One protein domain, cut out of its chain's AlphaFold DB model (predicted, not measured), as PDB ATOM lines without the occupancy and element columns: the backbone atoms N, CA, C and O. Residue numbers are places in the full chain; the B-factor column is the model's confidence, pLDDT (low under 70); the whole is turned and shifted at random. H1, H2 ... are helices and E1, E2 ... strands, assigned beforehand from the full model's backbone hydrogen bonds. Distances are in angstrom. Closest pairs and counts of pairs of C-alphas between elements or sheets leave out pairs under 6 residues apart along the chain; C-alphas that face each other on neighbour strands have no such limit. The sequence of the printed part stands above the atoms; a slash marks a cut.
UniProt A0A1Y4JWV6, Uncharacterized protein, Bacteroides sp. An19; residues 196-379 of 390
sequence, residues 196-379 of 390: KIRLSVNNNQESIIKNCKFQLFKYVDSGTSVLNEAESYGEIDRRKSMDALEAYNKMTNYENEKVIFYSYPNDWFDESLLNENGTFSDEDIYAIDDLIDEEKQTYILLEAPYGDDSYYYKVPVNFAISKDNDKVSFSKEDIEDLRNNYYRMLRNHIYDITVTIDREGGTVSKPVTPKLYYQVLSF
ATOM      1  N   LYS A 196     -14.294 -35.236  -3.426       93.31
ATOM      2  CA  LYS A 196     -13.021 -35.893  -3.100       93.31
ATOM      3  C   LYS A 196     -12.643 -36.859  -4.216       93.31
ATOM      4  O   LYS A 196     -13.458 -37.655  -4.662       93.31
ATOM      5  N   ILE A 197     -11.390 -36.833  -4.642       94.00
ATOM      6  CA  ILE A 197     -10.829 -37.771  -5.614       94.00
ATOM      7  C   ILE A 197      -9.740 -38.552  -4.893       94.00
ATOM      8  O   ILE A 197      -8.840 -37.947  -4.312       94.00
ATOM      9  N   ARG A 198      -9.806 -39.881  -4.913       93.00
ATOM     10  CA  ARG A 198      -8.789 -40.765  -4.330       93.00
ATOM     11  C   ARG A 198      -8.197 -41.618  -5.439       93.00
ATOM     12  O   ARG A 198      -8.934 -42.220  -6.208       93.00
ATOM     13  N   LEU A 199      -6.875 -41.675  -5.521       94.69
ATOM     14  CA  LEU A 199      -6.167 -42.461  -6.526       94.69
ATOM     15  C   LEU A 199      -5.266 -43.493  -5.854       94.69
ATOM     16  O   LEU A 199      -4.358 -43.116  -5.118       94.69
ATOM     17  N   SER A 200      -5.460 -44.766  -6.186       94.62
ATOM     18  CA  SER A 200      -4.526 -45.867  -5.935       94.62
ATOM     19  C   SER A 200      -3.882 -46.319  -7.245       94.62
ATOM     20  O   SER A 200      -4.543 -46.363  -8.282       94.62
ATOM     21  N   VAL A 201      -2.601 -46.696  -7.210       96.38
ATOM     22  CA  VAL A 201      -1.875 -47.179  -8.397       96.38
ATOM     23  C   VAL A 201      -1.166 -48.485  -8.076       96.38
ATOM     24  O   VAL A 201      -0.292 -48.517  -7.211       96.38
ATOM     25  N   ASN A 202      -1.513 -49.539  -8.815       95.06
ATOM     26  CA  ASN A 202      -1.044 -50.899  -8.588       95.06
ATOM     27  C   ASN A 202      -0.315 -51.477  -9.810       95.06
ATOM     28  O   ASN A 202      -0.669 -51.192 -10.954       95.06
ATOM     29  N   ASN A 203       0.639 -52.371  -9.565       92.50
ATOM     30  CA  ASN A 203       1.231 -53.278 -10.546       92.50
ATOM     31  C   ASN A 203       1.136 -54.703  -9.991       92.50
ATOM     32  O   ASN A 203       1.648 -54.973  -8.910       92.50
ATOM     33  N   ASN A 204       0.447 -55.606 -10.697       80.81
ATOM     34  CA  ASN A 204       0.248 -56.998 -10.267       80.81
ATOM     35  C   ASN A 204      -0.180 -57.141  -8.787       80.81
ATOM     36  O   ASN A 204       0.331 -57.998  -8.078       80.81
ATOM     37  N   GLN A 205      -1.145 -56.315  -8.350       80.38
ATOM     38  CA  GLN A 205      -1.707 -56.235  -6.983       80.38
ATOM     39  C   GLN A 205      -0.834 -55.534  -5.929       80.38
ATOM     40  O   GLN A 205      -1.313 -55.297  -4.823       80.38
ATOM     41  N   GLU A 206       0.394 -55.141  -6.261       90.44
ATOM     42  CA  GLU A 206       1.251 -54.355  -5.373       90.44
ATOM     43  C   GLU A 206       1.083 -52.860  -5.643       90.44
ATOM     44  O   GLU A 206       1.099 -52.419  -6.793       90.44
ATOM     45  N   SER A 207       0.953 -52.069  -4.581       94.00
ATOM     46  CA  SER A 207       0.911 -50.611  -4.673       94.00
ATOM     47  C   SER A 207       2.267 -50.059  -5.117       94.00
ATOM     48  O   SER A 207       3.301 -50.303  -4.495       94.00
ATOM     49  N   ILE A 208       2.260 -49.279  -6.196       95.75
ATOM     50  CA  ILE A 208       3.442 -48.605  -6.755       95.75
ATOM     51  C   ILE A 208       3.317 -47.080  -6.708       95.75
ATOM     52  O   ILE A 208       4.154 -46.366  -7.263       95.75
ATOM     53  N   ILE A 209       2.290 -46.563  -6.033       95.62
ATOM     54  CA  ILE A 209       1.946 -45.138  -6.028       95.62
ATOM     55  C   ILE A 209       3.107 -44.236  -5.579       95.62
ATOM     56  O   ILE A 209       3.283 -43.138  -6.100       95.62
ATOM     57  N   LYS A 210       3.960 -44.728  -4.672       95.06
ATOM     58  CA  LYS A 210       5.138 -44.010  -4.153       95.06
ATOM     59  C   LYS A 210       6.195 -43.730  -5.227       95.06
ATOM     60  O   LYS A 210       7.001 -42.820  -5.056       95.06
ATOM     61  N   ASN A 211       6.175 -44.488  -6.323       95.69
ATOM     62  CA  ASN A 211       7.081 -44.345  -7.463       95.69
ATOM     63  C   ASN A 211       6.456 -43.543  -8.614       95.69
ATOM     64  O   ASN A 211       7.027 -43.494  -9.701       95.69
ATOM     65  N   CYS A 212       5.283 -42.946  -8.396       97.12
ATOM     66  CA  CYS A 212       4.537 -42.241  -9.426       97.12
ATOM     67  C   CYS A 212       4.629 -40.715  -9.272       97.12
ATOM     68  O   CYS A 212       4.928 -40.186  -8.189       97.12
ATOM     69  N   LYS A 213       4.335 -40.005 -10.367       97.69
ATOM     70  CA  LYS A 213       4.086 -38.557 -10.369       97.69
ATOM     71  C   LYS A 213       2.714 -38.236 -10.945       97.69
ATOM     72  O   LYS A 213       2.211 -38.974 -11.788       97.69
ATOM     73  N   PHE A 214       2.138 -37.124 -10.505       97.06
ATOM     74  CA  PHE A 214       0.744 -36.779 -10.765       97.06
ATOM     75  C   PHE A 214       0.601 -35.319 -11.168       97.06
ATOM     76  O   PHE A 214       1.282 -34.445 -10.630       97.06
ATOM     77  N   GLN A 215      -0.316 -35.058 -12.089       96.94
ATOM     78  CA  GLN A 215      -0.752 -33.719 -12.456       96.94
ATOM     79  C   GLN A 215      -2.264 -33.764 -12.691       96.94
ATOM     80  O   GLN A 215      -2.729 -34.479 -13.575       96.94
ATOM     81  N   LEU A 216      -3.035 -33.044 -11.877       97.38
ATOM     82  CA  LEU A 216      -4.486 -32.929 -12.001       97.38
ATOM     83  C   LEU A 216      -4.828 -31.833 -13.013       97.38
ATOM     84  O   LEU A 216      -4.343 -30.703 -12.906       97.38
ATOM     85  N   PHE A 217      -5.669 -32.170 -13.983       96.38
ATOM     86  CA  PHE A 217      -6.123 -31.289 -15.049       96.38
ATOM     87  C   PHE A 217      -7.611 -30.984 -14.917       96.38
ATOM     88  O   PHE A 217      -8.394 -31.832 -14.491       96.38
ATOM     89  N   LYS A 218      -7.977 -29.771 -15.340       94.94
ATOM     90  CA  LYS A 218      -9.354 -29.267 -15.441       94.94
ATOM     91  C   LYS A 218     -10.175 -29.463 -14.151       94.94
ATOM     92  O   LYS A 218     -11.341 -29.841 -14.209       94.94
ATOM     93  N   TYR A 219      -9.567 -29.240 -12.988       95.62
ATOM     94  CA  TYR A 219     -10.279 -29.212 -11.705       95.62
ATOM     95  C   TYR A 219     -10.857 -27.819 -11.440       95.62
ATOM     96  O   TYR A 219     -10.403 -26.834 -12.024       95.62
ATOM     97  N   VAL A 220     -11.843 -27.727 -10.552       95.69
ATOM     98  CA  VAL A 220     -12.482 -26.468 -10.151       95.69
ATOM     99  C   VAL A 220     -12.175 -26.243  -8.677       95.69
ATOM    100  O   VAL A 220     -12.429 -27.115  -7.858       95.69
ATOM    101  N   ASP A 221     -11.609 -25.098  -8.315       94.75
ATOM    102  CA  ASP A 221     -11.245 -24.795  -6.923       94.75
ATOM    103  C   ASP A 221     -11.974 -23.576  -6.354       94.75
ATOM    104  O   ASP A 221     -11.804 -23.252  -5.187       94.75
ATOM    105  N   SER A 222     -12.771 -22.889  -7.167       93.25
ATOM    106  CA  SER A 222     -13.386 -21.610  -6.822       93.25
ATOM    107  C   SER A 222     -14.654 -21.372  -7.638       93.25
ATOM    108  O   SER A 222     -14.893 -22.011  -8.665       93.25
ATOM    109  N   GLY A 223     -15.481 -20.430  -7.180       88.44
ATOM    110  CA  GLY A 223     -16.671 -19.999  -7.915       88.44
ATOM    111  C   GLY A 223     -17.808 -21.022  -7.948       88.44
ATOM    112  O   GLY A 223     -18.585 -21.029  -8.896       88.44
ATOM    113  N   THR A 224     -17.912 -21.881  -6.940       92.62
ATOM    114  CA  THR A 224     -19.064 -22.777  -6.767       92.62
ATOM    115  C   THR A 224     -20.114 -22.123  -5.885       92.62
ATOM    116  O   THR A 224     -19.763 -21.422  -4.935       92.62
ATOM    117  N   SER A 225     -21.395 -22.311  -6.216       94.00
ATOM    118  CA  SER A 225     -22.491 -21.765  -5.410       94.00
ATOM    119  C   SER A 225     -22.547 -22.450  -4.047       94.00
ATOM    120  O   SER A 225     -22.279 -23.649  -3.915       94.00
ATOM    121  N   VAL A 226     -22.941 -21.692  -3.024       95.00
ATOM    122  CA  VAL A 226     -23.233 -22.270  -1.710       95.00
ATOM    123  C   VAL A 226     -24.377 -23.280  -1.790       95.00
ATOM    124  O   VAL A 226     -24.298 -24.299  -1.116       95.00
ATOM    125  N   LEU A 227     -25.381 -23.059  -2.647       95.56
ATOM    126  CA  LEU A 227     -26.539 -23.946  -2.775       95.56
ATOM    127  C   LEU A 227     -26.384 -24.935  -3.931       95.56
ATOM    128  O   LEU A 227     -26.054 -24.548  -5.050       95.56
ATOM    129  N   ASN A 228     -26.738 -26.197  -3.689       92.19
ATOM    130  CA  ASN A 228     -26.767 -27.235  -4.718       92.19
ATOM    131  C   ASN A 228     -27.732 -26.896  -5.866       92.19
ATOM    132  O   ASN A 228     -27.433 -27.134  -7.031       92.19
ATOM    133  N   GLU A 229     -28.884 -26.294  -5.559       89.88
ATOM    134  CA  GLU A 229     -29.891 -25.929  -6.572       89.88
ATOM    135  C   GLU A 229     -29.448 -24.799  -7.522       89.88
ATOM    136  O   GLU A 229     -30.138 -24.522  -8.501       89.88
ATOM    137  N   ALA A 230     -28.312 -24.152  -7.242       91.62
ATOM    138  CA  ALA A 230     -27.697 -23.127  -8.082       91.62
ATOM    139  C   ALA A 230     -26.300 -23.543  -8.580       91.62
ATOM    140  O   ALA A 230     -25.487 -22.693  -8.952       91.62
ATOM    141  N   GLU A 231     -26.003 -24.846  -8.568       88.31
ATOM    142  CA  GLU A 231     -24.736 -25.377  -9.060       88.31
ATOM    143  C   GLU A 231     -24.544 -25.069 -10.552       88.31
ATOM    144  O   GLU A 231     -25.452 -25.231 -11.366       88.31
ATOM    145  N   SER A 232     -23.335 -24.630 -10.911       83.31
ATOM    146  CA  SER A 232     -22.975 -24.263 -12.295       83.31
ATOM    147  C   SER A 232     -21.945 -25.206 -12.917       83.31
ATOM    148  O   SER A 232     -21.551 -25.011 -14.064       83.31
ATOM    149  N   TYR A 233     -21.504 -26.224 -12.167       83.62
ATOM    150  CA  TYR A 233     -20.590 -27.278 -12.623       83.62
ATOM    151  C   TYR A 233     -19.312 -26.769 -13.311       83.62
ATOM    152  O   TYR A 233     -18.831 -27.347 -14.290       83.62
ATOM    153  N   GLY A 234     -18.748 -25.682 -12.783       63.94
ATOM    154  CA  GLY A 234     -17.530 -25.079 -13.307       63.94
ATOM    155  C   GLY A 234     -17.731 -24.457 -14.689       63.94
ATOM    156  O   GLY A 234     -17.553 -25.107 -15.723       63.94
ATOM    157  N   GLU A 235     -18.014 -23.156 -14.730       68.62
ATOM    158  CA  GLU A 235     -17.923 -22.408 -15.987       68.62
ATOM    159  C   GLU A 235     -16.511 -22.513 -16.594       68.62
ATOM    160  O   GLU A 235     -15.522 -22.671 -15.873       68.62
ATOM    161  N   ILE A 236     -16.406 -22.432 -17.929       58.66
ATOM    162  CA  ILE A 236     -15.173 -22.731 -18.689       58.66
ATOM    163  C   ILE A 236     -13.933 -22.017 -18.146       58.66
ATOM    164  O   ILE A 236     -12.880 -22.646 -18.023       58.66
ATOM    165  N   ASP A 237     -14.078 -20.768 -17.717       69.81
ATOM    166  CA  ASP A 237     -12.965 -19.941 -17.249       69.81
ATOM    167  C   ASP A 237     -12.455 -20.302 -15.842       69.81
ATOM    168  O   ASP A 237     -11.455 -19.747 -15.385       69.81
ATOM    169  N   ARG A 238     -13.117 -21.227 -15.132       80.62
ATOM    170  CA  ARG A 238     -12.772 -21.611 -13.750       80.62
ATOM    171  C   ARG A 238     -12.023 -22.938 -13.642       80.62
ATOM    172  O   ARG A 238     -11.563 -23.287 -12.555       80.62
ATOM    173  N   ARG A 239     -11.862 -23.669 -14.750       91.56
ATOM    174  CA  ARG A 239     -11.113 -24.933 -14.780       91.56
ATOM    175  C   ARG A 239      -9.609 -24.666 -14.764       91.56
ATOM    176  O   ARG A 239      -9.070 -23.996 -15.643       91.56
ATOM    177  N   LYS A 240      -8.913 -25.247 -13.793       93.81
ATOM    178  CA  LYS A 240      -7.466 -25.116 -13.597       93.81
ATOM    179  C   LYS A 240      -6.755 -26.437 -13.829       93.81
ATOM    180  O   LYS A 240      -7.355 -27.504 -13.809       93.81
ATOM    181  N   SER A 241      -5.452 -26.361 -14.066       95.56
ATOM    182  CA  SER A 241      -4.575 -27.529 -14.127       95.56
ATOM    183  C   SER A 241      -3.347 -27.260 -13.274       95.56
ATOM    184  O   SER A 241      -2.924 -26.115 -13.141       95.56
ATOM    185  N   MET A 242      -2.791 -28.303 -12.669       95.62
ATOM    186  CA  MET A 242      -1.492 -28.212 -12.009       95.62
ATOM    187  C   MET A 242      -0.432 -27.785 -13.030       95.62
ATOM    188  O   MET A 242      -0.475 -28.228 -14.175       95.62
ATOM    189  N   ASP A 243       0.542 -26.976 -12.619       93.00
ATOM    190  CA  ASP A 243       1.582 -26.471 -13.529       93.00
ATOM    191  C   ASP A 243       2.596 -27.549 -13.940       93.00
ATOM    192  O   ASP A 243       3.209 -27.469 -15.006       93.00
ATOM    193  N   ALA A 244       2.795 -28.559 -13.090       93.38
ATOM    194  CA  ALA A 244       3.789 -29.602 -13.292       93.38
ATOM    195  C   ALA A 244       3.370 -30.938 -12.669       93.38
ATOM    196  O   ALA A 244       2.510 -30.999 -11.790       93.38
ATOM    197  N   LEU A 245       4.038 -32.002 -13.114       94.19
ATOM    198  CA  LEU A 245       4.011 -33.309 -12.467       94.19
ATOM    199  C   LEU A 245       4.715 -33.245 -11.114       94.19
ATOM    200  O   LEU A 245       5.907 -32.934 -11.039       94.19
ATOM    201  N   GLU A 246       4.003 -33.635 -10.063       95.12
ATOM    202  CA  GLU A 246       4.547 -33.722  -8.713       95.12
ATOM    203  C   GLU A 246       4.703 -35.170  -8.269       95.12
ATOM    204  O   GLU A 246       3.834 -36.015  -8.479       95.12
ATOM    205  N   ALA A 247       5.850 -35.465  -7.660       92.50
ATOM    206  CA  ALA A 247       6.118 -36.784  -7.103       92.50
ATOM    207  C   ALA A 247       5.241 -37.037  -5.872       92.50
ATOM    208  O   ALA A 247       4.974 -36.111  -5.105       92.50
ATOM    209  N   TYR A 248       4.869 -38.299  -5.640       88.12
ATOM    210  CA  TYR A 248       4.054 -38.710  -4.490       88.12
ATOM    211  C   TYR A 248       4.494 -38.072  -3.162       88.12
ATOM    212  O   TYR A 248       3.685 -37.512  -2.435       88.12
ATOM    213  N   ASN A 249       5.795 -38.089  -2.864       84.56
ATOM    214  CA  ASN A 249       6.351 -37.576  -1.606       84.56
ATOM    215  C   ASN A 249       6.355 -36.042  -1.473       84.56
ATOM    216  O   ASN A 249       6.729 -35.529  -0.422       84.56
ATOM    217  N   LYS A 250       6.010 -35.315  -2.537       86.62
ATOM    218  CA  LYS A 250       5.817 -33.862  -2.518       86.62
ATOM    219  C   LYS A 250       4.348 -33.470  -2.396       86.62
ATOM    220  O   LYS A 250       4.062 -32.313  -2.104       86.62
ATOM    221  N   MET A 251       3.435 -34.411  -2.626       85.38
ATOM    222  CA  MET A 251       2.017 -34.188  -2.404       85.38
ATOM    223  C   MET A 251       1.764 -34.031  -0.907       85.38
ATOM    224  O   MET A 251       2.292 -34.784  -0.096       85.38
ATOM    225  N   THR A 252       0.939 -33.060  -0.540       81.12
ATOM    226  CA  THR A 252       0.536 -32.821   0.854       81.12
ATOM    227  C   THR A 252      -0.724 -33.584   1.254       81.12
ATOM    228  O   THR A 252      -1.142 -33.512   2.402       81.12
ATOM    229  N   ASN A 253      -1.319 -34.316   0.313       79.88
ATOM    230  CA  ASN A 253      -2.632 -34.933   0.443       79.88
ATOM    231  C   ASN A 253      -2.547 -36.391   0.001       79.88
ATOM    232  O   ASN A 253      -2.828 -36.730  -1.148       79.88
ATOM    233  N   TYR A 254      -2.060 -37.245   0.891       82.31
ATOM    234  CA  TYR A 254      -2.025 -38.681   0.670       82.31
ATOM    235  C   TYR A 254      -2.248 -39.425   1.981       82.31
ATOM    236  O   TYR A 254      -1.847 -38.962   3.046       82.31
ATOM    237  N   GLU A 255      -2.853 -40.599   1.886       76.50
ATOM    238  CA  GLU A 255      -3.215 -41.430   3.030       76.50
ATOM    239  C   GLU A 255      -3.419 -42.863   2.554       76.50
ATOM    240  O   GLU A 255      -3.923 -43.067   1.452       76.50
ATOM    241  N   ASN A 256      -2.993 -43.860   3.334       77.00
ATOM    242  CA  ASN A 256      -3.151 -45.278   2.978       77.00
ATOM    243  C   ASN A 256      -2.732 -45.636   1.550       77.00
ATOM    244  O   ASN A 256      -3.411 -46.389   0.854       77.00
ATOM    245  N   GLU A 257      -1.605 -45.078   1.102       84.12
ATOM    246  CA  GLU A 257      -1.104 -45.281  -0.262       84.12
ATOM    247  C   GLU A 257      -2.108 -44.844  -1.344       84.12
ATOM    248  O   GLU A 257      -2.173 -45.411  -2.437       84.12
ATOM    249  N   LYS A 258      -2.876 -43.798  -1.044       90.06
ATOM    250  CA  LYS A 258      -3.715 -43.073  -1.992       90.06
ATOM    251  C   LYS A 258      -3.265 -41.629  -2.078       90.06
ATOM    252  O   LYS A 258      -2.978 -41.019  -1.054       90.06
ATOM    253  N   VAL A 259      -3.242 -41.066  -3.280       93.00
ATOM    254  CA  VAL A 259      -3.195 -39.608  -3.451       93.00
ATOM    255  C   VAL A 259      -4.623 -39.088  -3.408       93.00
ATOM    256  O   VAL A 259      -5.517 -39.696  -3.996       93.00
ATOM    257  N   ILE A 260      -4.835 -37.981  -2.706       92.81
ATOM    258  CA  ILE A 260      -6.146 -37.367  -2.532       92.81
ATOM    259  C   ILE A 260      -6.138 -35.992  -3.197       92.81
ATOM    260  O   ILE A 260      -5.196 -35.214  -3.043       92.81
ATOM    261  N   PHE A 261      -7.210 -35.667  -3.906       95.31
ATOM    262  CA  PHE A 261      -7.468 -34.328  -4.414       95.31
ATOM    263  C   PHE A 261      -8.870 -33.867  -4.029       95.31
ATOM    264  O   PHE A 261      -9.771 -34.685  -3.848       95.31
ATOM    265  N   TYR A 262      -9.050 -32.554  -3.955       95.31
ATOM    266  CA  TYR A 262     -10.353 -31.913  -3.873       95.31
ATOM    267  C   TYR A 262     -10.625 -31.100  -5.125       95.31
ATOM    268  O   TYR A 262      -9.726 -30.487  -5.698       95.31
ATOM    269  N   SER A 263     -11.888 -31.075  -5.516       96.19
ATOM    270  CA  SER A 263     -12.415 -30.193  -6.549       96.19
ATOM    271  C   SER A 263     -13.828 -29.798  -6.150       96.19
ATOM    272  O   SER A 263     -14.468 -30.462  -5.342       96.19
ATOM    273  N   TYR A 264     -14.339 -28.738  -6.740       96.00
ATOM    274  CA  TYR A 264     -15.764 -28.529  -6.878       96.00
ATOM    275  C   TYR A 264     -16.328 -29.321  -8.065       96.00
ATOM    276  O   TYR A 264     -15.541 -29.856  -8.863       96.00
ATOM    277  N   PRO A 265     -17.667 -29.435  -8.176       94.06
ATOM    278  CA  PRO A 265     -18.324 -30.101  -9.288       94.06
ATOM    279  C   PRO A 265     -17.841 -29.578 -10.636       94.06
ATOM    280  O   PRO A 265     -17.588 -28.386 -10.815       94.06
ATOM    281  N   ASN A 266     -17.723 -30.489 -11.590       93.88
ATOM    282  CA  ASN A 266     -17.359 -30.169 -12.959       93.88
ATOM    283  C   ASN A 266     -18.125 -31.081 -13.900       93.88
ATOM    284  O   ASN A 266     -18.271 -32.267 -13.617       93.88
ATOM    285  N   ASP A 267     -18.554 -30.533 -15.020       91.06
ATOM    286  CA  ASP A 267     -19.291 -31.247 -16.045       91.06
ATOM    287  C   ASP A 267     -18.559 -31.169 -17.378       91.06
ATOM    288  O   ASP A 267     -18.128 -30.095 -17.812       91.06
ATOM    289  N   TRP A 268     -18.384 -32.328 -17.998       90.56
ATOM    290  CA  TRP A 268     -17.738 -32.470 -19.293       90.56
ATOM    291  C   TRP A 268     -18.608 -33.232 -20.284       90.56
ATOM    292  O   TRP A 268     -18.093 -33.713 -21.286       90.56
ATOM    293  N   PHE A 269     -19.911 -33.333 -20.034       89.00
ATOM    294  CA  PHE A 269     -20.852 -33.770 -21.049       89.00
ATOM    295  C   PHE A 269     -20.901 -32.747 -22.193       89.00
ATOM    296  O   PHE A 269     -20.982 -31.533 -21.968       89.00
ATOM    297  N   ASP A 270     -20.842 -33.232 -23.430       88.62
ATOM    298  CA  ASP A 270     -20.959 -32.381 -24.606       88.62
ATOM    299  C   ASP A 270     -22.432 -32.039 -24.884       88.62
ATOM    300  O   ASP A 270     -23.167 -32.747 -25.571       88.62
ATOM    301  N   GLU A 271     -22.876 -30.905 -24.344       88.62
ATOM    302  CA  GLU A 271     -24.232 -30.395 -24.570       88.62
ATOM    303  C   GLU A 271     -24.507 -30.019 -26.034       88.62
ATOM    304  O   GLU A 271     -25.675 -29.915 -26.412       88.62
ATOM    305  N   SER A 272     -23.481 -29.861 -26.886       88.69
ATOM    306  CA  SER A 272     -23.687 -29.606 -28.321       88.69
ATOM    307  C   SER A 272     -24.340 -30.789 -29.044       88.69
ATOM    308  O   SER A 272     -24.894 -30.627 -30.132       88.69
ATOM    309  N   LEU A 273     -24.342 -31.959 -28.401       87.75
ATOM    310  CA  LEU A 273     -24.993 -33.170 -28.876       87.75
ATOM    311  C   LEU A 273     -26.505 -33.175 -28.624       87.75
ATOM    312  O   LEU A 273     -27.202 -34.051 -29.140       87.75
ATOM    313  N   LEU A 274     -27.045 -32.219 -27.861       89.25
ATOM    314  CA  LEU A 274     -28.460 -32.169 -27.493       89.25
ATOM    315  C   LEU A 274     -29.278 -31.214 -28.370       89.25
ATOM    316  O   LEU A 274     -28.841 -30.132 -28.752       89.25
ATOM    317  N   ASN A 275     -30.529 -31.598 -28.612       89.38
ATOM    318  CA  ASN A 275     -31.576 -30.712 -29.108       89.38
ATOM    319  C   ASN A 275     -32.106 -29.801 -27.982       89.38
ATOM    320  O   ASN A 275     -31.931 -30.079 -26.795       89.38
ATOM    321  N   GLU A 276     -32.885 -28.771 -28.335       87.88
ATOM    322  CA  GLU A 276     -33.521 -27.847 -27.370       87.88
ATOM    323  C   GLU A 276     -34.409 -28.544 -26.318       87.88
ATOM    324  O   GLU A 276     -34.612 -28.026 -25.221       87.88
ATOM    325  N   ASN A 277     -34.954 -29.721 -26.635       86.62
ATOM    326  CA  ASN A 277     -35.786 -30.511 -25.722       86.62
ATOM    327  C   ASN A 277     -34.967 -31.376 -24.735       86.62
ATOM    328  O   ASN A 277     -35.564 -32.047 -23.890       86.62
ATOM    329  N   GLY A 278     -33.632 -31.362 -24.828       86.56
ATOM    330  CA  GLY A 278     -32.729 -32.131 -23.975       86.56
ATOM    331  C   GLY A 278     -32.589 -33.606 -24.352       86.56
ATOM    332  O   GLY A 278     -32.210 -34.394 -23.493       86.56
ATOM    333  N   THR A 279     -32.919 -34.000 -25.588       88.19
ATOM    334  CA  THR A 279     -32.604 -35.333 -26.138       88.19
ATOM    335  C   THR A 279     -31.441 -35.255 -27.122       88.19
ATOM    336  O   THR A 279     -31.176 -34.182 -27.663       88.19
ATOM    337  N   PHE A 280     -30.769 -36.375 -27.403       87.69
ATOM    338  CA  PHE A 280     -29.705 -36.405 -28.411       87.69
ATOM    339  C   PHE A 280     -30.198 -35.946 -29.791       87.69
ATOM    340  O   PHE A 280     -31.340 -36.208 -30.180       87.69
ATOM    341  N   SER A 281     -29.324 -35.243 -30.509       85.56
ATOM    342  CA  SER A 281     -29.533 -34.777 -31.885       85.56
ATOM    343  C   SER A 281     -29.423 -35.907 -32.904       85.56
ATOM    344  O   SER A 281     -30.089 -35.866 -33.937       85.56
ATOM    345  N   ASP A 282     -28.612 -36.917 -32.592       82.94
ATOM    346  CA  ASP A 282     -28.475 -38.160 -33.342       82.94
ATOM    347  C   ASP A 282     -28.852 -39.329 -32.420       82.94
ATOM    348  O   ASP A 282     -28.325 -39.460 -31.316       82.94
ATOM    349  N   GLU A 283     -29.813 -40.148 -32.852       72.88
ATOM    350  CA  GLU A 283     -30.333 -41.278 -32.073       72.88
ATOM    351  C   GLU A 283     -29.281 -42.385 -31.894       72.88
ATOM    352  O   GLU A 283     -29.312 -43.089 -30.884       72.88
ATOM    353  N   ASP A 284     -28.309 -42.488 -32.810       72.62
ATOM    354  CA  ASP A 284     -27.245 -43.496 -32.774       72.62
ATOM    355  C   ASP A 284     -25.973 -42.997 -32.060       72.62
ATOM    356  O   ASP A 284     -24.997 -43.745 -31.949       72.62
ATOM    357  N   ILE A 285     -25.957 -41.753 -31.552       73.25
ATOM    358  CA  ILE A 285     -24.731 -41.088 -31.076       73.25
ATOM    359  C   ILE A 285     -24.001 -41.861 -29.978       73.25
ATOM    360  O   ILE A 285     -22.775 -41.921 -29.957       73.25
ATOM    361  N   TYR A 286     -24.760 -42.536 -29.116       66.19
ATOM    362  CA  TYR A 286     -24.226 -43.321 -28.007       66.19
ATOM    363  C   TYR A 286     -23.394 -44.533 -28.462       66.19
ATOM    364  O   TYR A 286     -22.542 -45.021 -27.724       66.19
ATOM    365  N   ALA A 287     -23.623 -45.016 -29.687       62.50
ATOM    366  CA  ALA A 287     -22.902 -46.143 -30.269       62.50
ATOM    367  C   ALA A 287     -21.676 -45.724 -31.100       62.50
ATOM    368  O   ALA A 287     -20.892 -46.592 -31.496       62.50
ATOM    369  N   ILE A 288     -21.521 -44.429 -31.407       56.31
ATOM    370  CA  ILE A 288     -20.567 -43.956 -32.423       56.31
ATOM    371  C   ILE A 288     -19.633 -42.841 -31.954       56.31
ATOM    372  O   ILE A 288     -18.556 -42.718 -32.539       56.31
ATOM    373  N   ASP A 289     -20.013 -42.058 -30.943       63.25
ATOM    374  CA  ASP A 289     -19.275 -40.862 -30.529       63.25
ATOM    375  C   ASP A 289     -18.910 -40.867 -29.042       63.25
ATOM    376  O   ASP A 289     -19.505 -41.575 -28.227       63.25
ATOM    377  N   ASP A 290     -17.906 -40.063 -28.697       73.56
ATOM    378  CA  ASP A 290     -17.572 -39.768 -27.308       73.56
ATOM    379  C   ASP A 290     -18.442 -38.598 -26.842       73.56
ATOM    380  O   ASP A 290     -18.399 -37.510 -27.405       73.56
ATOM    381  N   LEU A 291     -19.246 -38.799 -25.800       84.44
ATOM    382  CA  LEU A 291     -20.171 -37.773 -25.285       84.44
ATOM    383  C   LEU A 291     -19.471 -36.737 -24.406       84.44
ATOM    384  O   LEU A 291     -20.106 -36.030 -23.618       84.44
ATOM    385  N   ILE A 292     -18.149 -36.727 -24.480       86.50
ATOM    386  CA  ILE A 292     -17.262 -35.988 -23.613       86.50
ATOM    387  C   ILE A 292     -16.696 -34.811 -24.388       86.50
ATOM    388  O   ILE A 292     -16.036 -34.958 -25.414       86.50
ATOM    389  N   ASP A 293     -16.851 -33.632 -23.807       89.25
ATOM    390  CA  ASP A 293     -16.044 -32.479 -24.151       89.25
ATOM    391  C   ASP A 293     -14.662 -32.628 -23.492       89.25
ATOM    392  O   ASP A 293     -14.461 -32.360 -22.299       89.25
ATOM    393  N   GLU A 294     -13.689 -33.080 -24.282       87.50
ATOM    394  CA  GLU A 294     -12.313 -33.330 -23.842       87.50
ATOM    395  C   GLU A 294     -11.614 -32.084 -23.272       87.50
ATOM    396  O   GLU A 294     -10.694 -32.196 -22.457       87.50
ATOM    397  N   GLU A 295     -12.066 -30.876 -23.629       88.88
ATOM    398  CA  GLU A 295     -11.524 -29.641 -23.058       88.88
ATOM    399  C   GLU A 295     -12.021 -29.369 -21.636       88.88
ATOM    400  O   GLU A 295     -11.417 -28.560 -20.913       88.88
ATOM    401  N   LYS A 296     -13.090 -30.050 -21.214       91.38
ATOM    402  CA  LYS A 296     -13.700 -29.925 -19.888       91.38
ATOM    403  C   LYS A 296     -13.363 -31.084 -18.956       91.38
ATOM    404  O   LYS A 296     -13.427 -30.884 -17.742       91.38
ATOM    405  N   GLN A 297     -13.016 -32.260 -19.481       92.06
ATOM    406  CA  GLN A 297     -12.839 -33.477 -18.684       92.06
ATOM    407  C   GLN A 297     -11.768 -33.310 -17.598       92.06
ATOM    408  O   GLN A 297     -10.602 -33.036 -17.883       92.06
ATOM    409  N   THR A 298     -12.149 -33.547 -16.338       95.06
ATOM    410  CA  THR A 298     -11.179 -33.653 -15.243       95.06
ATOM    411  C   THR A 298     -10.463 -35.000 -15.320       95.06
ATOM    412  O   THR A 298     -11.091 -36.062 -15.320       95.06
ATOM    413  N   TYR A 299      -9.132 -34.967 -15.352       96.06
ATOM    414  CA  TYR A 299      -8.302 -36.170 -15.375       96.06
ATOM    415  C   TYR A 299      -6.980 -35.959 -14.634       96.06
ATOM    416  O   TYR A 299      -6.519 -34.835 -14.429       96.06
ATOM    417  N   ILE A 300      -6.342 -37.060 -14.255       97.75
ATOM    418  CA  ILE A 300      -4.995 -37.100 -13.694       97.75
ATOM    419  C   ILE A 300      -4.052 -37.607 -14.785       97.75
ATOM    420  O   ILE A 300      -4.231 -38.702 -15.322       97.75
ATOM    421  N   LEU A 301      -3.034 -36.818 -15.124       98.19
ATOM    422  CA  LEU A 301      -1.876 -37.319 -15.853       98.19
ATOM    423  C   LEU A 301      -0.959 -38.020 -14.853       98.19
ATOM    424  O   LEU A 301      -0.444 -37.399 -13.921       98.19
ATOM    425  N   LEU A 302      -0.779 -39.318 -15.054       98.19
ATOM    426  CA  LEU A 302       0.005 -40.197 -14.201       98.19
ATOM    427  C   LEU A 302       1.291 -40.595 -14.923       98.19
ATOM    428  O   LEU A 302       1.238 -41.168 -16.006       98.19
ATOM    429  N   GLU A 303       2.442 -40.349 -14.307       98.31
ATOM    430  CA  GLU A 303       3.712 -40.970 -14.689       98.31
ATOM    431  C   GLU A 303       3.968 -42.157 -13.759       98.31
ATOM    432  O   GLU A 303       4.039 -41.969 -12.542       98.31
ATOM    433  N   ALA A 304       4.098 -43.367 -14.308       97.75
ATOM    434  CA  ALA A 304       4.290 -44.588 -13.524       97.75
ATOM    435  C   ALA A 304       5.305 -45.550 -14.174       97.75
ATOM    436  O   ALA A 304       5.403 -45.595 -15.408       97.75
ATOM    437  N   PRO A 305       6.047 -46.337 -13.371       96.88
ATOM    438  CA  PRO A 305       7.004 -47.313 -13.880       96.88
ATOM    439  C   PRO A 305       6.322 -48.546 -14.492       96.88
ATOM    440  O   PRO A 305       5.352 -49.071 -13.943       96.88
ATOM    441  N   TYR A 306       6.883 -49.050 -15.592       95.50
ATOM    442  CA  TYR A 306       6.573 -50.361 -16.165       95.50
ATOM    443  C   TYR A 306       7.849 -50.976 -16.753       95.50
ATOM    444  O   TYR A 306       8.461 -50.410 -17.657       95.50
ATOM    445  N   GLY A 307       8.267 -52.131 -16.229       91.88
ATOM    446  CA  GLY A 307       9.601 -52.663 -16.516       91.88
ATOM    447  C   GLY A 307      10.691 -51.743 -15.955       91.88
ATOM    448  O   GLY A 307      10.600 -51.323 -14.803       91.88
ATOM    449  N   ASP A 308      11.694 -51.430 -16.775       93.62
ATOM    450  CA  ASP A 308      12.824 -50.566 -16.402       93.62
ATOM    451  C   ASP A 308      12.600 -49.076 -16.750       93.62
ATOM    452  O   ASP A 308      13.441 -48.235 -16.430       93.62
ATOM    453  N   ASP A 309      11.464 -48.743 -17.373       96.25
ATOM    454  CA  ASP A 309      11.136 -47.404 -17.875       96.25
ATOM    455  C   ASP A 309       9.909 -46.797 -17.167       96.25
ATOM    456  O   ASP A 309       9.177 -47.462 -16.429       96.25
ATOM    457  N   SER A 310       9.673 -45.499 -17.385       96.69
ATOM    458  CA  SER A 310       8.481 -44.774 -16.916       96.69
ATOM    459  C   SER A 310       7.644 -44.283 -18.091       96.69
ATOM    460  O   SER A 310       8.183 -43.800 -19.086       96.69
ATOM    461  N   TYR A 311       6.323 -44.374 -17.951       98.06
ATOM    462  CA  TYR A 311       5.361 -44.051 -19.003       98.06
ATOM    463  C   TYR A 311       4.229 -43.160 -18.488       98.06
ATOM    464  O   TYR A 311       4.005 -43.070 -17.280       98.06
ATOM    465  N   TYR A 312       3.497 -42.533 -19.416       98.50
ATOM    466  CA  TYR A 312       2.410 -41.603 -19.106       98.50
ATOM    467  C   TYR A 312       1.029 -42.195 -19.384       98.50
ATOM    468  O   TYR A 312       0.774 -42.751 -20.460       98.50
ATOM    469  N   TYR A 313       0.121 -41.993 -18.435       97.94
ATOM    470  CA  TYR A 313      -1.241 -42.503 -18.462       97.94
ATOM    471  C   TYR A 313      -2.253 -41.384 -18.207       97.94
ATOM    472  O   TYR A 313      -2.032 -40.535 -17.341       97.94
ATOM    473  N   LYS A 314      -3.363 -41.381 -18.953       96.25
ATOM    474  CA  LYS A 314      -4.502 -40.481 -18.722       96.25
ATOM    475  C   LYS A 314      -5.500 -41.230 -17.855       96.25
ATOM    476  O   LYS A 314      -5.988 -42.283 -18.255       96.25
ATOM    477  N   VAL A 315      -5.774 -40.705 -16.670       96.00
ATOM    478  CA  VAL A 315      -6.706 -41.288 -15.704       96.00
ATOM    479  C   VAL A 315      -7.881 -40.328 -15.558       96.00
ATOM    480  O   VAL A 315      -7.774 -39.368 -14.794       96.00
ATOM    481  N   PRO A 316      -8.975 -40.506 -16.315       92.94
ATOM    482  CA  PRO A 316     -10.181 -39.714 -16.106       92.94
ATOM    483  C   PRO A 316     -10.688 -39.862 -14.667       92.94
ATOM    484  O   PRO A 316     -10.478 -40.898 -14.042       92.94
ATOM    485  N   VAL A 317     -11.346 -38.840 -14.121       91.44
ATOM    486  CA  VAL A 317     -11.866 -38.928 -12.744       91.44
ATOM    487  C   VAL A 317     -13.172 -39.715 -12.666       91.44
ATOM    488  O   VAL A 317     -13.398 -40.447 -11.705       91.44
ATOM    489  N   ASN A 318     -14.003 -39.613 -13.698       81.94
ATOM    490  CA  ASN A 318     -15.210 -40.409 -13.841       81.94
ATOM    491  C   ASN A 318     -15.334 -40.828 -15.312       81.94
ATOM    492  O   ASN A 318     -15.624 -40.017 -16.185       81.94
ATOM    493  N   PHE A 319     -14.970 -42.075 -15.602       65.81
ATOM    494  CA  PHE A 319     -15.030 -42.645 -16.948       65.81
ATOM    495  C   PHE A 319     -15.409 -44.109 -16.834       65.81
ATOM    496  O   PHE A 319     -14.566 -45.009 -16.847       65.81
ATOM    497  N   ALA A 320     -16.702 -44.340 -16.666       60.81
ATOM    498  CA  ALA A 320     -17.278 -45.659 -16.810       60.81
ATOM    499  C   ALA A 320     -18.117 -45.702 -18.089       60.81
ATOM    500  O   ALA A 320     -18.748 -44.726 -18.484       60.81
ATOM    501  N   ILE A 321     -18.087 -46.856 -18.751       60.88
ATOM    502  CA  ILE A 321     -19.008 -47.163 -19.841       60.88
ATOM    503  C   ILE A 321     -20.370 -47.367 -19.184       60.88
ATOM    504  O   ILE A 321     -20.460 -48.175 -18.251       60.88
ATOM    505  N   SER A 322     -21.407 -46.638 -19.609       64.50
ATOM    506  CA  SER A 322     -22.701 -46.811 -18.947       64.50
ATOM    507  C   SER A 322     -23.264 -48.210 -19.172       64.50
ATOM    508  O   SER A 322     -22.994 -48.866 -20.180       64.50
ATOM    509  N   LYS A 323     -24.082 -48.653 -18.213       62.84
ATOM    510  CA  LYS A 323     -24.887 -49.882 -18.312       62.84
ATOM    511  C   LYS A 323     -25.818 -49.891 -19.533       62.84
ATOM    512  O   LYS A 323     -26.276 -50.954 -19.921       62.84
ATOM    513  N   ASP A 324     -26.082 -48.718 -20.101       65.56
ATOM    514  CA  ASP A 324     -26.972 -48.490 -21.232       65.56
ATOM    515  C   ASP A 324     -26.196 -48.368 -22.560       65.56
ATOM    516  O   ASP A 324     -26.720 -47.807 -23.516       65.56
ATOM    517  N   ASN A 325     -24.935 -48.833 -22.642       64.75
ATOM    518  CA  ASN A 325     -24.075 -48.763 -23.851       64.75
ATOM    519  C   ASN A 325     -24.623 -49.462 -25.096       64.75
ATOM    520  O   ASN A 325     -24.104 -49.254 -26.190       64.75
ATOM    521  N   ASP A 326     -25.681 -50.242 -24.941       66.75
ATOM    522  CA  ASP A 326     -26.427 -50.909 -25.999       66.75
ATOM    523  C   ASP A 326     -27.847 -50.341 -26.192       66.75
ATOM    524  O   ASP A 326     -28.625 -50.863 -26.999       66.75
ATOM    525  N   LYS A 327     -28.204 -49.267 -25.478       73.62
ATOM    526  CA  LYS A 327     -29.523 -48.639 -25.551       73.62
ATOM    527  C   LYS A 327     -29.665 -47.830 -26.837       73.62
ATOM    528  O   LYS A 327     -28.847 -46.980 -27.165       73.62
ATOM    529  N   VAL A 328     -30.763 -48.089 -27.545       70.19
ATOM    530  CA  VAL A 328     -31.046 -47.544 -28.888       70.19
ATOM    531  C   VAL A 328     -31.681 -46.147 -28.839       70.19
ATOM    532  O   VAL A 328     -31.779 -45.468 -29.850       70.19
ATOM    533  N   SER A 329     -32.160 -45.700 -27.676       77.81
ATOM    534  CA  SER A 329     -32.778 -44.378 -27.532       77.81
ATOM    535  C   SER A 329     -32.731 -43.906 -26.087       77.81
ATOM    536  O   SER A 329     -33.038 -44.689 -25.185       77.81
ATOM    537  N   PHE A 330     -32.457 -42.623 -25.875       83.19
ATOM    538  CA  PHE A 330     -32.412 -42.018 -24.548       83.19
ATOM    539  C   PHE A 330     -33.503 -40.958 -24.400       83.19
ATOM    540  O   PHE A 330     -33.612 -40.031 -25.205       83.19
ATOM    541  N   SER A 331     -34.315 -41.090 -23.355       87.69
ATOM    542  CA  SER A 331     -35.155 -39.994 -22.879       87.69
ATOM    543  C   SER A 331     -34.300 -38.919 -22.203       87.69
ATOM    544  O   SER A 331     -33.139 -39.146 -21.867       87.69
ATOM    545  N   LYS A 332     -34.885 -37.748 -21.941       88.31
ATOM    546  CA  LYS A 332     -34.217 -36.692 -21.167       88.31
ATOM    547  C   LYS A 332     -33.766 -37.185 -19.784       88.31
ATOM    548  O   LYS A 332     -32.684 -36.837 -19.334       88.31
ATOM    549  N   GLU A 333     -34.594 -37.993 -19.127       88.75
ATOM    550  CA  GLU A 333     -34.284 -38.581 -17.818       88.75
ATOM    551  C   GLU A 333     -33.115 -39.566 -17.920       88.75
ATOM    552  O   GLU A 333     -32.222 -39.538 -17.080       88.75
ATOM    553  N   ASP A 334     -33.064 -40.365 -18.993       86.56
ATOM    554  CA  ASP A 334     -31.940 -41.271 -19.243       86.56
ATOM    555  C   ASP A 334     -30.629 -40.509 -19.483       86.56
ATOM    556  O   ASP A 334     -29.579 -40.931 -19.010       86.56
ATOM    557  N   ILE A 335     -30.672 -39.389 -20.213       86.69
ATOM    558  CA  ILE A 335     -29.492 -38.539 -20.448       86.69
ATOM    559  C   ILE A 335     -29.033 -37.886 -19.148       86.69
ATOM    560  O   ILE A 335     -27.835 -37.803 -18.896       86.69
ATOM    561  N   GLU A 336     -29.962 -37.444 -18.303       87.19
ATOM    562  CA  GLU A 336     -29.624 -36.852 -17.010       87.19
ATOM    563  C   GLU A 336     -28.984 -37.883 -16.066       87.19
ATOM    564  O   GLU A 336     -27.968 -37.578 -15.431       87.19
ATOM    565  N   ASP A 337     -29.518 -39.112 -16.016       84.44
ATOM    566  CA  ASP A 337     -28.925 -40.245 -15.286       84.44
ATOM    567  C   ASP A 337     -27.524 -40.552 -15.822       84.44
ATOM    568  O   ASP A 337     -26.547 -40.590 -15.072       84.44
ATOM    569  N   LEU A 338     -27.392 -40.671 -17.140       82.12
ATOM    570  CA  LEU A 338     -26.120 -40.894 -17.811       82.12
ATOM    571  C   LEU A 338     -25.092 -39.803 -17.447       82.12
ATOM    572  O   LEU A 338     -23.964 -40.085 -17.040       82.12
ATOM    573  N   ARG A 339     -25.495 -38.538 -17.534       85.81
ATOM    574  CA  ARG A 339     -24.659 -37.383 -17.207       85.81
ATOM    575  C   ARG A 339     -24.241 -37.396 -15.737       85.81
ATOM    576  O   ARG A 339     -23.069 -37.182 -15.454       85.81
ATOM    577  N   ASN A 340     -25.166 -37.664 -14.806       84.06
ATOM    578  CA  ASN A 340     -24.913 -37.743 -13.352       84.06
ATOM    579  C   ASN A 340     -23.907 -38.833 -12.994       84.06
ATOM    580  O   ASN A 340     -23.016 -38.600 -12.181       84.06
ATOM    581  N   ASN A 341     -24.030 -39.997 -13.623       79.62
ATOM    582  CA  ASN A 341     -23.239 -41.159 -13.245       79.62
ATOM    583  C   ASN A 341     -21.877 -41.219 -13.945       79.62
ATOM    584  O   ASN A 341     -20.932 -41.742 -13.358       79.62
ATOM    585  N   TYR A 342     -21.740 -40.679 -15.163       80.62
ATOM    586  CA  TYR A 342     -20.580 -40.975 -16.017       80.62
ATOM    587  C   TYR A 342     -19.818 -39.753 -16.538       80.62
ATOM    588  O   TYR A 342     -18.630 -39.876 -16.835       80.62
ATOM    589  N   TYR A 343     -20.454 -38.580 -16.641       84.94
ATOM    590  CA  TYR A 343     -19.882 -37.436 -17.372       84.94
ATOM    591  C   TYR A 343     -19.750 -36.149 -16.556       84.94
ATOM    592  O   TYR A 343     -19.458 -35.084 -17.101       84.94
ATOM    593  N   ARG A 344     -19.918 -36.243 -15.235       88.31
ATOM    594  CA  ARG A 344     -19.639 -35.140 -14.317       88.31
ATOM    595  C   ARG A 344     -19.117 -35.621 -12.971       88.31
ATOM    596  O   ARG A 344     -19.252 -36.789 -12.596       88.31
ATOM    597  N   MET A 345     -18.520 -34.683 -12.248       90.94
ATOM    598  CA  MET A 345     -18.289 -34.772 -10.814       90.94
ATOM    599  C   MET A 345     -19.435 -34.094 -10.073       90.94
ATOM    600  O   MET A 345     -19.722 -32.923 -10.324       90.94
ATOM    601  N   LEU A 346     -20.057 -34.813  -9.146       90.44
ATOM    602  CA  LEU A 346     -21.144 -34.321  -8.308       90.44
ATOM    603  C   LEU A 346     -20.612 -33.896  -6.944       90.44
ATOM    604  O   LEU A 346     -19.726 -34.545  -6.389       90.44
ATOM    605  N   ARG A 347     -21.177 -32.822  -6.385       92.12
ATOM    606  CA  ARG A 347     -20.873 -32.401  -5.011       92.12
ATOM    607  C   ARG A 347     -21.189 -33.522  -4.030       92.12
ATOM    608  O   ARG A 347     -22.059 -34.342  -4.311       92.12
ATOM    609  N   ASN A 348     -20.515 -33.556  -2.886       91.50
ATOM    610  CA  ASN A 348     -20.721 -34.594  -1.877       91.50
ATOM    611  C   ASN A 348     -20.523 -36.008  -2.456       91.50
ATOM    612  O   ASN A 348     -21.286 -36.911  -2.145       91.50
ATOM    613  N   HIS A 349     -19.513 -36.206  -3.312       89.50
ATOM    614  CA  HIS A 349     -19.110 -37.531  -3.798       89.50
ATOM    615  C   HIS A 349     -17.606 -37.764  -3.634       89.50
ATOM    616  O   HIS A 349     -16.794 -36.830  -3.622       89.50
ATOM    617  N   ILE A 350     -17.246 -39.039  -3.517       89.19
ATOM    618  CA  ILE A 350     -15.886 -39.552  -3.526       89.19
ATOM    619  C   ILE A 350     -15.696 -40.400  -4.781       89.19
ATOM    620  O   ILE A 350     -16.338 -41.432  -4.960       89.19
ATOM    621  N   TYR A 351     -14.756 -39.987  -5.621       90.06
ATOM    622  CA  TYR A 351     -14.309 -40.735  -6.788       90.06
ATOM    623  C   TYR A 351     -13.069 -41.533  -6.398       90.06
ATOM    624  O   TYR A 351     -11.962 -40.993  -6.365       90.06
ATOM    625  N   ASP A 352     -13.256 -42.803  -6.034       89.75
ATOM    626  CA  ASP A 352     -12.164 -43.710  -5.678       89.75
ATOM    627  C   ASP A 352     -11.722 -44.501  -6.910       89.75
ATOM    628  O   ASP A 352     -12.462 -45.321  -7.460       89.75
ATOM    629  N   ILE A 353     -10.512 -44.211  -7.373       92.56
ATOM    630  CA  ILE A 353      -9.972 -44.673  -8.644       92.56
ATOM    631  C   ILE A 353      -8.802 -45.597  -8.350       92.56
ATOM    632  O   ILE A 353      -7.791 -45.196  -7.772       92.56
ATOM    633  N   THR A 354      -8.901 -46.840  -8.804       92.44
ATOM    634  CA  THR A 354      -7.786 -47.785  -8.782       92.44
ATOM    635  C   THR A 354      -7.251 -47.987 -10.191       92.44
ATOM    636  O   THR A 354      -7.933 -48.522 -11.066       92.44
ATOM    637  N   VAL A 355      -5.998 -47.595 -10.400       94.88
ATOM    638  CA  VAL A 355      -5.255 -47.808 -11.642       94.88
ATOM    639  C   VAL A 355      -4.434 -49.086 -11.530       94.88
ATOM    640  O   VAL A 355      -3.717 -49.285 -10.551       94.88
ATOM    641  N   THR A 356      -4.494 -49.944 -12.547       95.38
ATOM    642  CA  THR A 356      -3.565 -51.070 -12.707       95.38
ATOM    643  C   THR A 356      -2.666 -50.830 -13.913       95.38
ATOM    644  O   THR A 356      -3.150 -50.726 -15.041       95.38
ATOM    645  N   ILE A 357      -1.357 -50.770 -13.677       96.31
ATOM    646  CA  ILE A 357      -0.341 -50.669 -14.724       96.31
ATOM    647  C   ILE A 357      -0.029 -52.079 -15.236       96.31
ATOM    648  O   ILE A 357       0.628 -52.864 -14.554       96.31
ATOM    649  N   ASP A 358      -0.548 -52.412 -16.419       93.62
ATOM    650  CA  ASP A 358      -0.463 -53.747 -17.032       93.62
ATOM    651  C   ASP A 358       0.324 -53.782 -18.359       93.62
ATOM    652  O   ASP A 358       0.587 -54.862 -18.895       93.62
ATOM    653  N   ARG A 359       0.720 -52.618 -18.883       94.31
ATOM    654  CA  ARG A 359       1.375 -52.442 -20.188       94.31
ATOM    655  C   ARG A 359       2.200 -51.156 -20.229       94.31
ATOM    656  O   ARG A 359       2.044 -50.307 -19.358       94.31
ATOM    657  N   GLU A 360       3.004 -50.992 -21.278       96.94
ATOM    658  CA  GLU A 360       3.645 -49.714 -21.610       96.94
ATOM    659  C   GLU A 360       2.593 -48.618 -21.847       96.94
ATOM    660  O   GLU A 360       1.606 -48.821 -22.559       96.94
ATOM    661  N   GLY A 361       2.808 -47.447 -21.251       96.56
ATOM    662  CA  GLY A 361       1.971 -46.272 -21.472       96.56
ATOM    663  C   GLY A 361       2.440 -45.423 -22.653       96.56
ATOM    664  O   GLY A 361       3.156 -45.868 -23.547       96.56
ATOM    665  N   GLY A 362       2.018 -44.163 -22.654       97.31
ATOM    666  CA  GLY A 362       2.306 -43.215 -23.723       97.31
ATOM    667  C   GLY A 362       3.395 -42.198 -23.387       97.31
ATOM    668  O   GLY A 362       4.183 -42.362 -22.456       97.31
ATOM    669  N   THR A 363       3.397 -41.103 -24.147       96.88
ATOM    670  CA  THR A 363       4.213 -39.902 -23.874       96.88
ATOM    671  C   THR A 363       3.366 -38.837 -23.183       96.88
ATOM    672  O   THR A 363       2.144 -38.902 -23.260       96.88
ATOM    673  N   VAL A 364       3.977 -37.792 -22.613       94.62
ATOM    674  CA  VAL A 364       3.243 -36.635 -22.051       94.62
ATOM    675  C   VAL A 364       2.199 -36.076 -23.029       94.62
ATOM    676  O   VAL A 364       1.084 -35.766 -22.634       94.62
ATOM    677  N   SER A 365       2.544 -35.977 -24.320       94.62
ATOM    678  CA  SER A 365       1.652 -35.431 -25.358       94.62
ATOM    679  C   SER A 365       0.581 -36.405 -25.857       94.62
ATOM    680  O   SER A 365      -0.352 -35.996 -26.542       94.62
ATOM    681  N   LYS A 366       0.756 -37.701 -25.584       95.75
ATOM    682  CA  LYS A 366      -0.113 -38.791 -26.040       95.75
ATOM    683  C   LYS A 366      -0.133 -39.891 -24.978       95.75
ATOM    684  O   LYS A 366       0.461 -40.948 -25.214       95.75
ATOM    685  N   PRO A 367      -0.694 -39.619 -23.790       96.44
ATOM    686  CA  PRO A 367      -0.808 -40.613 -22.735       96.44
ATOM    687  C   PRO A 367      -1.829 -41.686 -23.127       96.44
ATOM    688  O   PRO A 367      -2.678 -41.466 -23.990       96.44
ATOM    689  N   VAL A 368      -1.751 -42.851 -22.489       94.69
ATOM    690  CA  VAL A 368      -2.674 -43.975 -22.729       94.69
ATOM    691  C   VAL A 368      -3.606 -44.145 -21.532       94.69
ATOM    692  O   VAL A 368      -3.181 -43.972 -20.392       94.69
ATOM    693  N   THR A 369      -4.865 -44.510 -21.758       92.62
ATOM    694  CA  THR A 369      -5.782 -44.860 -20.666       92.62
ATOM    695  C   THR A 369      -5.415 -46.241 -20.105       92.62
ATOM    696  O   THR A 369      -5.403 -47.214 -20.866       92.62
ATOM    697  N   PRO A 370      -5.076 -46.363 -18.808       91.12
ATOM    698  CA  PRO A 370      -4.696 -47.638 -18.209       91.12
ATOM    699  C   PRO A 370      -5.935 -48.487 -17.897       91.12
ATOM    700  O   PRO A 370      -7.075 -48.075 -18.118       91.12
ATOM    701  N   LYS A 371      -5.729 -49.679 -17.329       89.69
ATOM    702  CA  LYS A 371      -6.831 -50.433 -16.726       89.69
ATOM    703  C   LYS A 371      -7.304 -49.716 -15.458       89.69
ATOM    704  O   LYS A 371      -6.502 -49.455 -14.560       89.69
ATOM    705  N   LEU A 372      -8.602 -49.439 -15.391       88.38
ATOM    706  CA  LEU A 372      -9.233 -48.635 -14.347       88.38
ATOM    707  C   LEU A 372     -10.330 -49.425 -13.635       88.38
ATOM    708  O   LEU A 372     -11.030 -50.233 -14.247       88.38
ATOM    709  N   TYR A 373     -10.479 -49.164 -12.344       86.00
ATOM    710  CA  TYR A 373     -11.639 -49.537 -11.546       86.00
ATOM    711  C   TYR A 373     -12.108 -48.291 -10.798       86.00
ATOM    712  O   TYR A 373     -11.302 -47.650 -10.121       86.00
ATOM    713  N   TYR A 374     -13.388 -47.961 -10.945       81.94
ATOM    714  CA  TYR A 374     -14.016 -46.822 -10.287       81.94
ATOM    715  C   TYR A 374     -14.982 -47.312  -9.226       81.94
ATOM    716  O   TYR A 374     -15.789 -48.209  -9.472       81.94
ATOM    717  N   GLN A 375     -14.937 -46.663  -8.074       80.50
ATOM    718  CA  GLN A 375     -16.006 -46.695  -7.099       80.50
ATOM    719  C   GLN A 375     -16.423 -45.246  -6.854       80.50
ATOM    720  O   GLN A 375     -15.686 -44.474  -6.241       80.50
ATOM    721  N   VAL A 376     -17.584 -44.874  -7.394       71.75
ATOM    722  CA  VAL A 376     -18.227 -43.599  -7.074       71.75
ATOM    723  C   VAL A 376     -19.045 -43.847  -5.821       71.75
ATOM    724  O   VAL A 376     -20.037 -44.569  -5.847       71.75
ATOM    725  N   LEU A 377     -18.566 -43.310  -4.711       67.94
ATOM    726  CA  LEU A 377     -19.308 -43.293  -3.466       67.94
ATOM    727  C   LEU A 377     -19.963 -41.924  -3.401       67.94
ATOM    728  O   LEU A 377     -19.268 -40.912  -3.510       67.94
ATOM    729  N   SER A 378     -21.274 -41.861  -3.212       59.81
ATOM    730  CA  SER A 378     -21.798 -40.641  -2.612       59.81
ATOM    731  C   SER A 378     -21.150 -40.511  -1.224       59.81
ATOM    732  O   SER A 378     -20.759 -41.500  -0.595       59.81
ATOM    733  N   PHE A 379     -20.941 -39.281  -0.755       57.88
ATOM    734  CA  PHE A 379     -20.647 -39.088   0.664       57.88
ATOM    735  C   PHE A 379     -21.811 -39.593   1.515       57.88
ATOM    736  O   PHE A 379     -21.560 -39.816   2.688       57.88
TER     737      PHE A 379
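This is residues 196 to 379 of the 390 residues of an uncharacterized protein of Bacteroides sp. An19 (UniProt A0A1Y4JWV6). With little regular structure, this is a two-sheet sandwich, E3 E1 E6 E7 over E2 E4 E5, with a loop-rich part holding H1 and H2 beyond one end. You find 184 residues, 66 in named elements, class mixed, in the order E1 E2 E3 H1 E4 E5 H2 E6 E7. The larger sheet is mixed, the smaller antiparallel; the whole is compact, radius of gyration of the C-alphas 17.0 A, spanning 52 by 37 by 29 A.

Find C-alpha 196 at (-13.021, -35.893, -3.100); from there E1 runs 23.7 A to residue 203. Its sheet adds E3, residues 258 to 263, E6, 349 to 356, and E7, 371 to 378, ending at (-21.798, -40.641, -2.612). Then look for E2, 213 to 217, E4, 299 to 306, E5, 309 to 316, and helices H1, 285 to 288, and H2, 332 to 342.

E1 and E6 are parallel, N 198 and O 351 2.8 A apart, within hydrogen-bond range; so are N 197 and O 261, 2.8 A, between antiparallel E1 and E3. The sheets form a sandwich, two sheets face to face, and the parts of them that face each other are 10.0 A centre to centre. H1 and H2 are on neither sheet; in H2 every O i to N i+4 pair is within range, while H1 is too short for one.

The printed part has no cut; C-alphas 277 and 308, the farthest apart, are 53.4 A apart. Links E2 to E3, E3 to H1, E5 to H2 and E6 to E7 are long. pLDDT is under 70 at residues 234 to 237, 286 to 289, 319 to 326 and 377 to 379.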